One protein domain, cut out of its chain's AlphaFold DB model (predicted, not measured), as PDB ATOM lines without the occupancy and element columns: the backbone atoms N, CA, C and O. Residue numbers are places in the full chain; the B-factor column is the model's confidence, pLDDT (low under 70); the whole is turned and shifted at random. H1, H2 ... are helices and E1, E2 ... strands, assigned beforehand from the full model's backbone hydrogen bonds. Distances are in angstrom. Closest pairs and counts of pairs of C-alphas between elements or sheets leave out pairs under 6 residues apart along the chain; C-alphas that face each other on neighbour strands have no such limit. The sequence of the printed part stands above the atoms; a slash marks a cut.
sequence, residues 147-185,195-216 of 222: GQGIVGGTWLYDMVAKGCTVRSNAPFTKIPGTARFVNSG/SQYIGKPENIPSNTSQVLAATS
ATOM      1  N   GLY A 147     -37.000 -31.268  37.911       87.00
ATOM      2  CA  GLY A 147     -36.953 -30.116  37.021       87.00
ATOM      3  C   GLY A 147     -36.073 -29.003  37.564       87.00
ATOM      4  O   GLY A 147     -35.269 -28.453  36.809       87.00
ATOM      5  N   GLN A 148     -36.177 -28.714  38.867       90.69
ATOM      6  CA  GLN A 148     -35.317 -27.741  39.549       90.69
ATOM      7  C   GLN A 148     -33.834 -28.062  39.357       90.69
ATOM      8  O   GLN A 148     -33.068 -27.174  38.977       90.69
ATOM      9  N   GLY A 149     -33.451 -29.330  39.523       90.50
ATOM     10  CA  GLY A 149     -32.086 -29.793  39.283       90.50
ATOM     11  C   GLY A 149     -31.634 -29.615  37.830       90.50
ATOM     12  O   GLY A 149     -30.584 -29.024  37.581       90.50
ATOM     13  N   ILE A 150     -32.435 -30.074  36.860       90.62
ATOM     14  CA  ILE A 150     -32.085 -30.015  35.429       90.62
ATOM     15  C   ILE A 150     -31.960 -28.571  34.931       90.62
ATOM     16  O   ILE A 150     -30.950 -28.211  34.323       90.62
ATOM     17  N   VAL A 151     -32.983 -27.742  35.161       92.12
ATOM     18  CA  VAL A 151     -33.004 -26.345  34.698       92.12
ATOM     19  C   VAL A 151     -31.940 -25.544  35.429       92.12
ATOM     20  O   VAL A 151     -31.178 -24.830  34.783       92.12
ATOM     21  N   GLY A 152     -31.847 -25.692  36.755       92.69
ATOM     22  CA  GLY A 152     -30.844 -25.006  37.562       92.69
ATOM     23  C   GLY A 152     -29.424 -25.336  37.108       92.69
ATOM     24  O   GLY A 152     -28.633 -24.426  36.874       92.69
ATOM     25  N   GLY A 153     -29.123 -26.622  36.901       93.44
ATOM     26  CA  GLY A 153     -27.823 -27.077  36.412       93.44
ATOM     27  C   GLY A 153     -27.509 -26.585  34.999       93.44
ATOM     28  O   GLY A 153     -26.415 -26.081  34.752       93.44
ATOM     29  N   THR A 154     -28.478 -26.669  34.084       93.81
ATOM     30  CA  THR A 154     -28.305 -26.237  32.688       93.81
ATOM     31  C   THR A 154     -28.080 -24.730  32.601       93.81
ATOM     32  O   THR A 154     -27.138 -24.285  31.952       93.81
ATOM     33  N   TRP A 155     -28.892 -23.930  33.294       95.44
ATOM     34  CA  TRP A 155     -28.747 -22.475  33.291       95.44
ATOM     35  C   TRP A 155     -27.474 -22.020  33.999       95.44
ATOM     36  O   TRP A 155     -26.837 -21.076  33.538       95.44
ATOM     37  N   LEU A 156     -27.068 -22.691  35.081       95.31
ATOM     38  CA  LEU A 156     -25.780 -22.422  35.717       95.31
ATOM     39  C   LEU A 156     -24.622 -22.710  34.754       95.31
ATOM     40  O   LEU A 156     -23.719 -21.886  34.631       95.31
ATOM     41  N   TYR A 157     -24.668 -23.838  34.040       96.25
ATOM     42  CA  TYR A 157     -23.677 -24.172  33.020       96.25
ATOM     43  C   TYR A 157     -23.646 -23.132  31.895       96.25
ATOM     44  O   TYR A 157     -22.575 -22.646  31.548       96.25
ATOM     45  N   ASP A 158     -24.799 -22.724  31.366       96.00
ATOM     46  CA  ASP A 158     -24.883 -21.695  30.326       96.00
ATOM     47  C   ASP A 158     -24.286 -20.356  30.798       96.00
ATOM     48  O   ASP A 158     -23.552 -19.700  30.058       96.00
ATOM     49  N   MET A 159     -24.526 -19.960  32.050       95.44
ATOM     50  CA  MET A 159     -23.940 -18.736  32.603       95.44
ATOM     51  C   MET A 159     -22.423 -18.837  32.792       95.44
ATOM     52  O   MET A 159     -21.693 -17.934  32.391       95.44
ATOM     53  N   VAL A 160     -21.941 -19.926  33.395       96.38
ATOM     54  CA  VAL A 160     -20.527 -20.069  33.777       96.38
ATOM     55  C   VAL A 160     -19.648 -20.449  32.586       96.38
ATOM     56  O   VAL A 160     -18.561 -19.901  32.432       96.38
ATOM     57  N   ALA A 161     -20.102 -21.376  31.740       97.25
ATOM     58  CA  ALA A 161     -19.302 -21.935  30.653       97.25
ATOM     59  C   ALA A 161     -19.510 -21.218  29.312       97.25
ATOM     60  O   ALA A 161     -18.585 -21.184  28.503       97.25
ATOM     61  N   LYS A 162     -20.701 -20.656  29.057       96.56
ATOM     62  CA  LYS A 162     -21.023 -19.987  27.779       96.56
ATOM     63  C   LYS A 162     -21.135 -18.468  27.895       96.56
ATOM     64  O   LYS A 162     -21.412 -17.807  26.902       96.56
ATOM     65  N   GLY A 163     -20.939 -17.904  29.088       96.56
ATOM     66  CA  GLY A 163     -21.015 -16.460  29.314       96.56
ATOM     67  C   GLY A 163     -22.427 -15.886  29.190       96.56
ATOM     68  O   GLY A 163     -22.583 -14.683  28.978       96.56
ATOM     69  N   CYS A 164     -23.468 -16.717  29.302       97.19
ATOM     70  CA  CYS A 164     -24.837 -16.220  29.286       97.19
ATOM     71  C   CYS A 164     -25.130 -15.366  30.530       97.19
ATOM     72  O   CYS A 164     -24.639 -15.620  31.628       97.19
ATOM     73  N   THR A 165     -25.993 -14.366  30.386       96.69
ATOM     74  CA  THR A 165     -26.411 -13.474  31.474       96.69
ATOM     75  C   THR A 165     -27.920 -13.494  31.651       96.69
ATOM     76  O   THR A 165     -28.677 -13.725  30.709       96.69
ATOM     77  N   VAL A 166     -28.383 -13.247  32.876       95.75
ATOM     78  CA  VAL A 166     -29.816 -13.202  33.182       95.75
ATOM     79  C   VAL A 166     -30.415 -11.898  32.667       95.75
ATOM     80  O   VAL A 166     -29.993 -10.813  33.070       95.75
ATOM     81  N   ARG A 167     -31.436 -12.000  31.814       95.06
ATOM     82  CA  ARG A 167     -32.167 -10.842  31.290       95.06
ATOM     83  C   ARG A 167     -32.887 -10.122  32.426       95.06
ATOM     84  O   ARG A 167     -33.629 -10.729  33.196       95.06
ATOM     85  N   SER A 168     -32.710  -8.808  32.509       91.50
ATOM     86  CA  SER A 168     -33.371  -7.977  33.523       91.50
ATOM     87  C   SER A 168     -34.891  -7.903  33.338       91.50
ATOM     88  O   SER A 168     -35.609  -7.774  34.325       91.50
ATOM     89  N   ASN A 169     -35.369  -8.023  32.095       92.06
ATOM     90  CA  ASN A 169     -36.778  -7.973  31.696       92.06
ATOM     91  C   ASN A 169     -37.390  -9.359  31.413       92.06
ATOM     92  O   ASN A 169     -38.424  -9.442  30.748       92.06
ATOM     93  N   ALA A 170     -36.749 -10.441  31.866       95.25
ATOM     94  CA  ALA A 170     -37.319 -11.778  31.740       95.25
ATOM     95  C   ALA A 170     -38.692 -11.856  32.440       95.25
ATOM     96  O   ALA A 170     -38.946 -11.080  33.368       95.25
ATOM     97  N   PRO A 171     -39.573 -12.798  32.050       93.94
ATOM     98  CA  PRO A 171     -40.927 -12.917  32.594       93.94
ATOM     99  C   PRO A 171     -40.930 -13.548  33.998       93.94
ATOM    100  O   PRO A 171     -41.533 -14.592  34.239       93.94
ATOM    101  N   PHE A 172     -40.218 -12.929  34.935       95.06
ATOM    102  CA  PHE A 172     -40.171 -13.352  36.321       95.06
ATOM    103  C   PHE A 172     -41.485 -13.063  37.036       95.06
ATOM    104  O   PHE A 172     -42.115 -12.024  36.848       95.06
ATOM    105  N   THR A 173     -41.851 -13.964  37.936       93.56
ATOM    106  CA  THR A 173     -42.860 -13.688  38.957       93.56
ATOM    107  C   THR A 173     -42.174 -13.071  40.177       93.56
ATOM    108  O   THR A 173     -41.029 -13.398  40.497       93.56
ATOM    109  N   LYS A 174     -42.864 -12.171  40.879       93.44
ATOM    110  CA  LYS A 174     -42.422 -11.671  42.185       93.44
ATOM    111  C   LYS A 174     -43.135 -12.455  43.280       93.44
ATOM    112  O   LYS A 174     -44.360 -12.509  43.287       93.44
ATOM    113  N   ILE A 175     -42.367 -13.021  44.203       91.06
ATOM    114  CA  ILE A 175     -42.871 -13.674  45.417       91.06
ATOM    115  C   ILE A 175     -42.135 -13.103  46.639       91.06
ATOM    116  O   ILE A 175     -41.103 -12.437  46.473       91.06
ATOM    117  N   PRO A 176     -42.617 -13.323  47.873       89.38
ATOM    118  CA  PRO A 176     -41.835 -12.988  49.059       89.38
ATOM    119  C   PRO A 176     -40.431 -13.611  48.987       89.38
ATOM    120  O   PRO A 176     -40.270 -14.767  48.612       89.38
ATOM    121  N   GLY A 177     -39.398 -12.814  49.269       85.69
ATOM    122  CA  GLY A 177     -37.992 -13.233  49.197       85.69
ATOM    123  C   GLY A 177     -37.299 -13.060  47.836       85.69
ATOM    124  O   GLY A 177     -36.070 -12.995  47.800       85.69
ATOM    125  N   THR A 178     -38.020 -12.921  46.710       91.12
ATOM    126  CA  THR A 178     -37.375 -12.708  45.397       91.12
ATOM    127  C   THR A 178     -38.274 -12.044  44.345       91.12
ATOM    128  O   THR A 178     -39.429 -12.406  44.139       91.12
ATOM    129  N   ALA A 179     -37.712 -11.083  43.604       93.69
ATOM    130  CA  ALA A 179     -38.353 -10.475  42.430       93.69
ATOM    131  C   ALA A 179     -38.073 -11.230  41.118       93.69
ATOM    132  O   ALA A 179     -38.583 -10.848  40.070       93.69
ATOM    133  N   ARG A 180     -37.228 -12.266  41.164       95.06
ATOM    134  CA  ARG A 180     -36.762 -13.019  39.994       95.06
ATOM    135  C   ARG A 180     -37.101 -14.498  40.128       95.06
ATOM    136  O   ARG A 180     -36.208 -15.343  40.137       95.06
ATOM    137  N   PHE A 181     -38.381 -14.796  40.328       94.56
ATOM    138  CA  PHE A 181     -38.869 -16.160  40.495       94.56
ATOM    139  C   PHE A 181     -39.312 -16.764  39.167       94.56
ATOM    140  O   PHE A 181     -40.013 -16.124  38.381       94.56
ATOM    141  N   VAL A 182     -38.949 -18.021  38.953       93.69
ATOM    142  CA  VAL A 182     -39.451 -18.866  37.877       93.69
ATOM    143  C   VAL A 182     -40.077 -20.087  38.546       93.69
ATOM    144  O   VAL A 182     -39.419 -20.787  39.310       93.69
ATOM    145  N   ASN A 183     -41.366 -20.317  38.300       92.31
ATOM    146  CA  ASN A 183     -42.075 -21.422  38.935       92.31
ATOM    147  C   ASN A 183     -41.661 -22.750  38.296       92.31
ATOM    148  O   ASN A 183     -41.890 -22.955  37.104       92.31
ATOM    149  N   SER A 184     -41.117 -23.668  39.093       90.94
ATOM    150  CA  SER A 184     -40.846 -25.036  38.655       90.94
ATOM    151  C   SER A 184     -42.105 -25.877  38.555       90.94
ATOM    152  O   SER A 184     -42.048 -26.936  37.953       90.94
ATOM    153  N   GLY A 185     -43.226 -25.431  39.126       89.25
ATOM    154  CA  GLY A 185     -44.502 -26.139  39.144       89.25
ATOM    155  C   GLY A 185     -44.560 -27.315  40.123       89.25
ATOM    156  O   GLY A 185     -43.581 -27.656  40.785       89.25
ATOM    157  N   SER A 195     -49.421 -45.705  41.021       91.06
ATOM    158  CA  SER A 195     -48.673 -46.824  40.428       91.06
ATOM    159  C   SER A 195     -47.705 -46.384  39.325       91.06
ATOM    160  O   SER A 195     -46.743 -47.087  39.022       91.06
ATOM    161  N   GLN A 196     -47.924 -45.205  38.739       87.81
ATOM    162  CA  GLN A 196     -47.040 -44.632  37.732       87.81
ATOM    163  C   GLN A 196     -45.774 -44.019  38.338       87.81
ATOM    164  O   GLN A 196     -44.818 -43.839  37.588       87.81
ATOM    165  N   TYR A 197     -45.755 -43.741  39.646       85.19
ATOM    166  CA  TYR A 197     -44.675 -43.027  40.336       85.19
ATOM    167  C   TYR A 197     -43.868 -43.916  41.294       85.19
ATOM    168  O   TYR A 197     -42.690 -43.655  41.519       85.19
ATOM    169  N   ILE A 198     -44.458 -44.986  41.840       85.12
ATOM    170  CA  ILE A 198     -43.754 -45.897  42.761       85.12
ATOM    171  C   ILE A 198     -42.545 -46.544  42.077       85.12
ATOM    172  O   ILE A 198     -42.680 -47.187  41.037       85.12
ATOM    173  N   GLY A 199     -41.371 -46.409  42.704       72.00
ATOM    174  CA  GLY A 199     -40.130 -47.042  42.253       72.00
ATOM    175  C   GLY A 199     -39.586 -46.495  40.933       72.00
ATOM    176  O   GLY A 199     -38.698 -47.112  40.349       72.00
ATOM    177  N   LYS A 200     -40.114 -45.364  40.446       69.25
ATOM    178  CA  LYS A 200     -39.634 -44.710  39.228       69.25
ATOM    179  C   LYS A 200     -38.848 -43.446  39.575       69.25
ATOM    180  O   LYS A 200     -39.179 -42.792  40.565       69.25
ATOM    181  N   PRO A 201     -37.835 -43.079  38.771       63.25
ATOM    182  CA  PRO A 201     -37.246 -41.748  38.840       63.25
ATOM    183  C   PRO A 201     -38.346 -40.692  38.706       63.25
ATOM    184  O   PRO A 201     -39.341 -40.927  38.016       63.25
ATOM    185  N   GLU A 202     -38.179 -39.533  39.342       62.62
ATOM    186  CA  GLU A 202     -39.070 -38.397  39.108       62.62
ATOM    187  C   GLU A 202     -39.094 -38.085  37.604       62.62
ATOM    188  O   GLU A 202     -38.107 -37.627  37.027       62.62
ATOM    189  N   ASN A 203     -40.206 -38.405  36.940       55.12
ATOM    190  CA  ASN A 203     -40.368 -38.131  35.518       55.12
ATOM    191  C   ASN A 203     -40.325 -36.616  35.316       55.12
ATOM    192  O   ASN A 203     -41.000 -35.901  36.052       55.12
ATOM    193  N   ILE A 204     -39.598 -36.147  34.296       54.31
ATOM    194  CA  ILE A 204     -39.582 -34.740  33.870       54.31
ATOM    195  C   ILE A 204     -41.027 -34.298  33.621       54.31
ATOM    196  O   ILE A 204     -41.616 -34.711  32.616       54.31
ATOM    197  N   PRO A 205     -41.633 -33.471  34.489       65.62
ATOM    198  CA  PRO A 205     -42.973 -32.990  34.227       65.62
ATOM    199  C   PRO A 205     -42.912 -32.036  33.029       65.62
ATOM    200  O   PRO A 205     -41.887 -31.406  32.758       65.62
ATOM    201  N   SER A 206     -44.013 -31.915  32.288       71.50
ATOM    202  CA  SER A 206     -44.088 -31.096  31.067       71.50
ATOM    203  C   SER A 206     -43.630 -29.645  31.270       71.50
ATOM    204  O   SER A 206     -43.105 -29.028  30.341       71.50
ATOM    205  N   ASN A 207     -43.769 -29.112  32.486       74.69
ATOM    206  CA  ASN A 207     -43.302 -27.777  32.852       74.69
ATOM    207  C   ASN A 207     -41.775 -27.603  32.719       74.69
ATOM    208  O   ASN A 207     -41.330 -26.543  32.291       74.69
ATOM    209  N   THR A 208     -40.966 -28.627  32.996       83.94
ATOM    210  CA  THR A 208     -39.504 -28.569  32.909       83.94
ATOM    211  C   THR A 208     -39.088 -28.387  31.460       83.94
ATOM    212  O   THR A 208     -38.316 -27.485  31.145       83.94
ATOM    213  N   SER A 209     -39.668 -29.181  30.555       85.06
ATOM    214  CA  SER A 209     -39.424 -29.062  29.117       85.06
ATOM    215  C   SER A 209     -39.852 -27.693  28.582       85.06
ATOM    216  O   SER A 209     -39.141 -27.101  27.775       85.06
ATOM    217  N   GLN A 210     -40.978 -27.152  29.062       86.19
ATOM    218  CA  GLN A 210     -41.435 -25.807  28.696       86.19
ATOM    219  C   GLN A 210     -40.465 -24.714  29.164       86.19
ATOM    220  O   GLN A 210     -40.171 -23.793  28.400       86.19
ATOM    221  N   VAL A 211     -39.944 -24.810  30.393       87.06
ATOM    222  CA  VAL A 211     -38.975 -23.842  30.932       87.06
ATOM    223  C   VAL A 211     -37.646 -23.915  30.178       87.06
ATOM    224  O   VAL A 211     -37.126 -22.873  29.783       87.06
ATOM    225  N   LEU A 212     -37.139 -25.119  29.897       89.88
ATOM    226  CA  LEU A 212     -35.927 -25.309  29.091       89.88
ATOM    227  C   LEU A 212     -36.090 -24.745  27.674       89.88
ATOM    228  O   LEU A 212     -35.219 -24.013  27.203       89.88
ATOM    229  N   ALA A 213     -37.220 -25.003  27.012       90.94
ATOM    230  CA  ALA A 213     -37.513 -24.436  25.694       90.94
ATOM    231  C   ALA A 213     -37.621 -22.899  25.720       90.94
ATOM    232  O   ALA A 213     -37.361 -22.232  24.720       90.94
ATOM    233  N   ALA A 214     -37.973 -22.322  26.870       92.00
ATOM    234  CA  ALA A 214     -38.060 -20.884  27.082       92.00
ATOM    235  C   ALA A 214     -36.750 -20.244  27.579       92.00
ATOM    236  O   ALA A 214     -36.766 -19.058  27.906       92.00
ATOM    237  N   THR A 215     -35.623 -20.969  27.621       93.56
ATOM    238  CA  THR A 215     -34.342 -20.470  28.168       93.56
ATOM    239  C   THR A 215     -33.929 -19.116  27.588       93.56
ATOM    240  O   THR A 215     -33.536 -18.228  28.340       93.56
ATOM    241  N   SER A 216     -34.108 -18.888  26.284       94.75
ATOM    242  CA  SER A 216     -33.765 -17.615  25.624       94.75
ATOM    243  C   SER A 216     -34.576 -16.405  26.114       94.75
ATOM    244  O   SER A 216     -34.134 -15.265  25.957       94.75
TER     245      SER A 216
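What this domain is: This is residues 147 to 185 and 195 to 216 of the 222 residues of the protein "Sugar ABC transporter substrate-binding protein" of Acidimicrobiales bacterium (UniProt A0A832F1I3). A longer helix, H1, and a short helix, H2, lie nearly parallel and run the same way, with the beginning of H1 packed on H2, and a small two-stranded hairpin, E1 and E2, sits apart from H1. The link of residues 163 to 172 folds back from the end of H1 to the hairpin, and residues 195 to 201 stick out as a free arm. The printed part has 61 residues, with two named helices and two named strands in the order H1, E1, E2, H2; the sheet has the order E1 - E2 and is antiparallel, and the class is mixed, helices and strands. The whole is loose, with a radius of gyration of the C-alphas of 13.7 A, and its C-alphas span 42 by 30 by 19 A.

Where its parts are: H1 is residues 147 to 162, 21.0 A from first to last C-alpha, and begins at C-alpha 147 at (-36.953, -30.116, 37.021). E1 is residues 173 to 175, 6.5 A long, with C-alpha 173 at (-42.860, -13.688, 38.957). E2 is residues 178 to 183, 11.8 A long. H2 is residues 206 to 213, 10.8 A long, and ends at C-alpha 213 at (-37.513, -24.436, 25.694).

How they stand to each other: H1 touches H2 with residues 147 to 151 alone; the closest C-alphas are those of Gly 147 and Thr 208, 5.1 A apart. Their lines stand at a shallow tilt of 8 degrees, and they run the same way. Their centres are 13.2 A apart. In both H1 and H2, every O i to N i+4 pair is within hydrogen-bond range. H1 and E1 are joined by a short link of 10 residues. E1 and E2 form a hairpin with a tight link of 2 residues. They are antiparallel neighbours, with 117 degrees between their N-to-C directions. C-alphas 174 and 179 face each other at 4.2 A. N 173 and O 181, at 2.9 A, and N 175 and O 178, at 3.0 A, are within hydrogen-bond range. H1 and E2 are apart, and so are E1 and H2.

The domain as a whole: The two C-alphas farthest apart are those of Gly 163 and Ser 195, 42.5 A. Residues 186 to 194 are not printed, and C-alphas 185 and 195 are 21.1 A apart across this cut, which lies in the link from E2 to H2. Of the links that are printed whole, no link is long. The mean pLDDT of the printed part is 88.2, and the model's confidence is low, under 70, at residues 200 to 205.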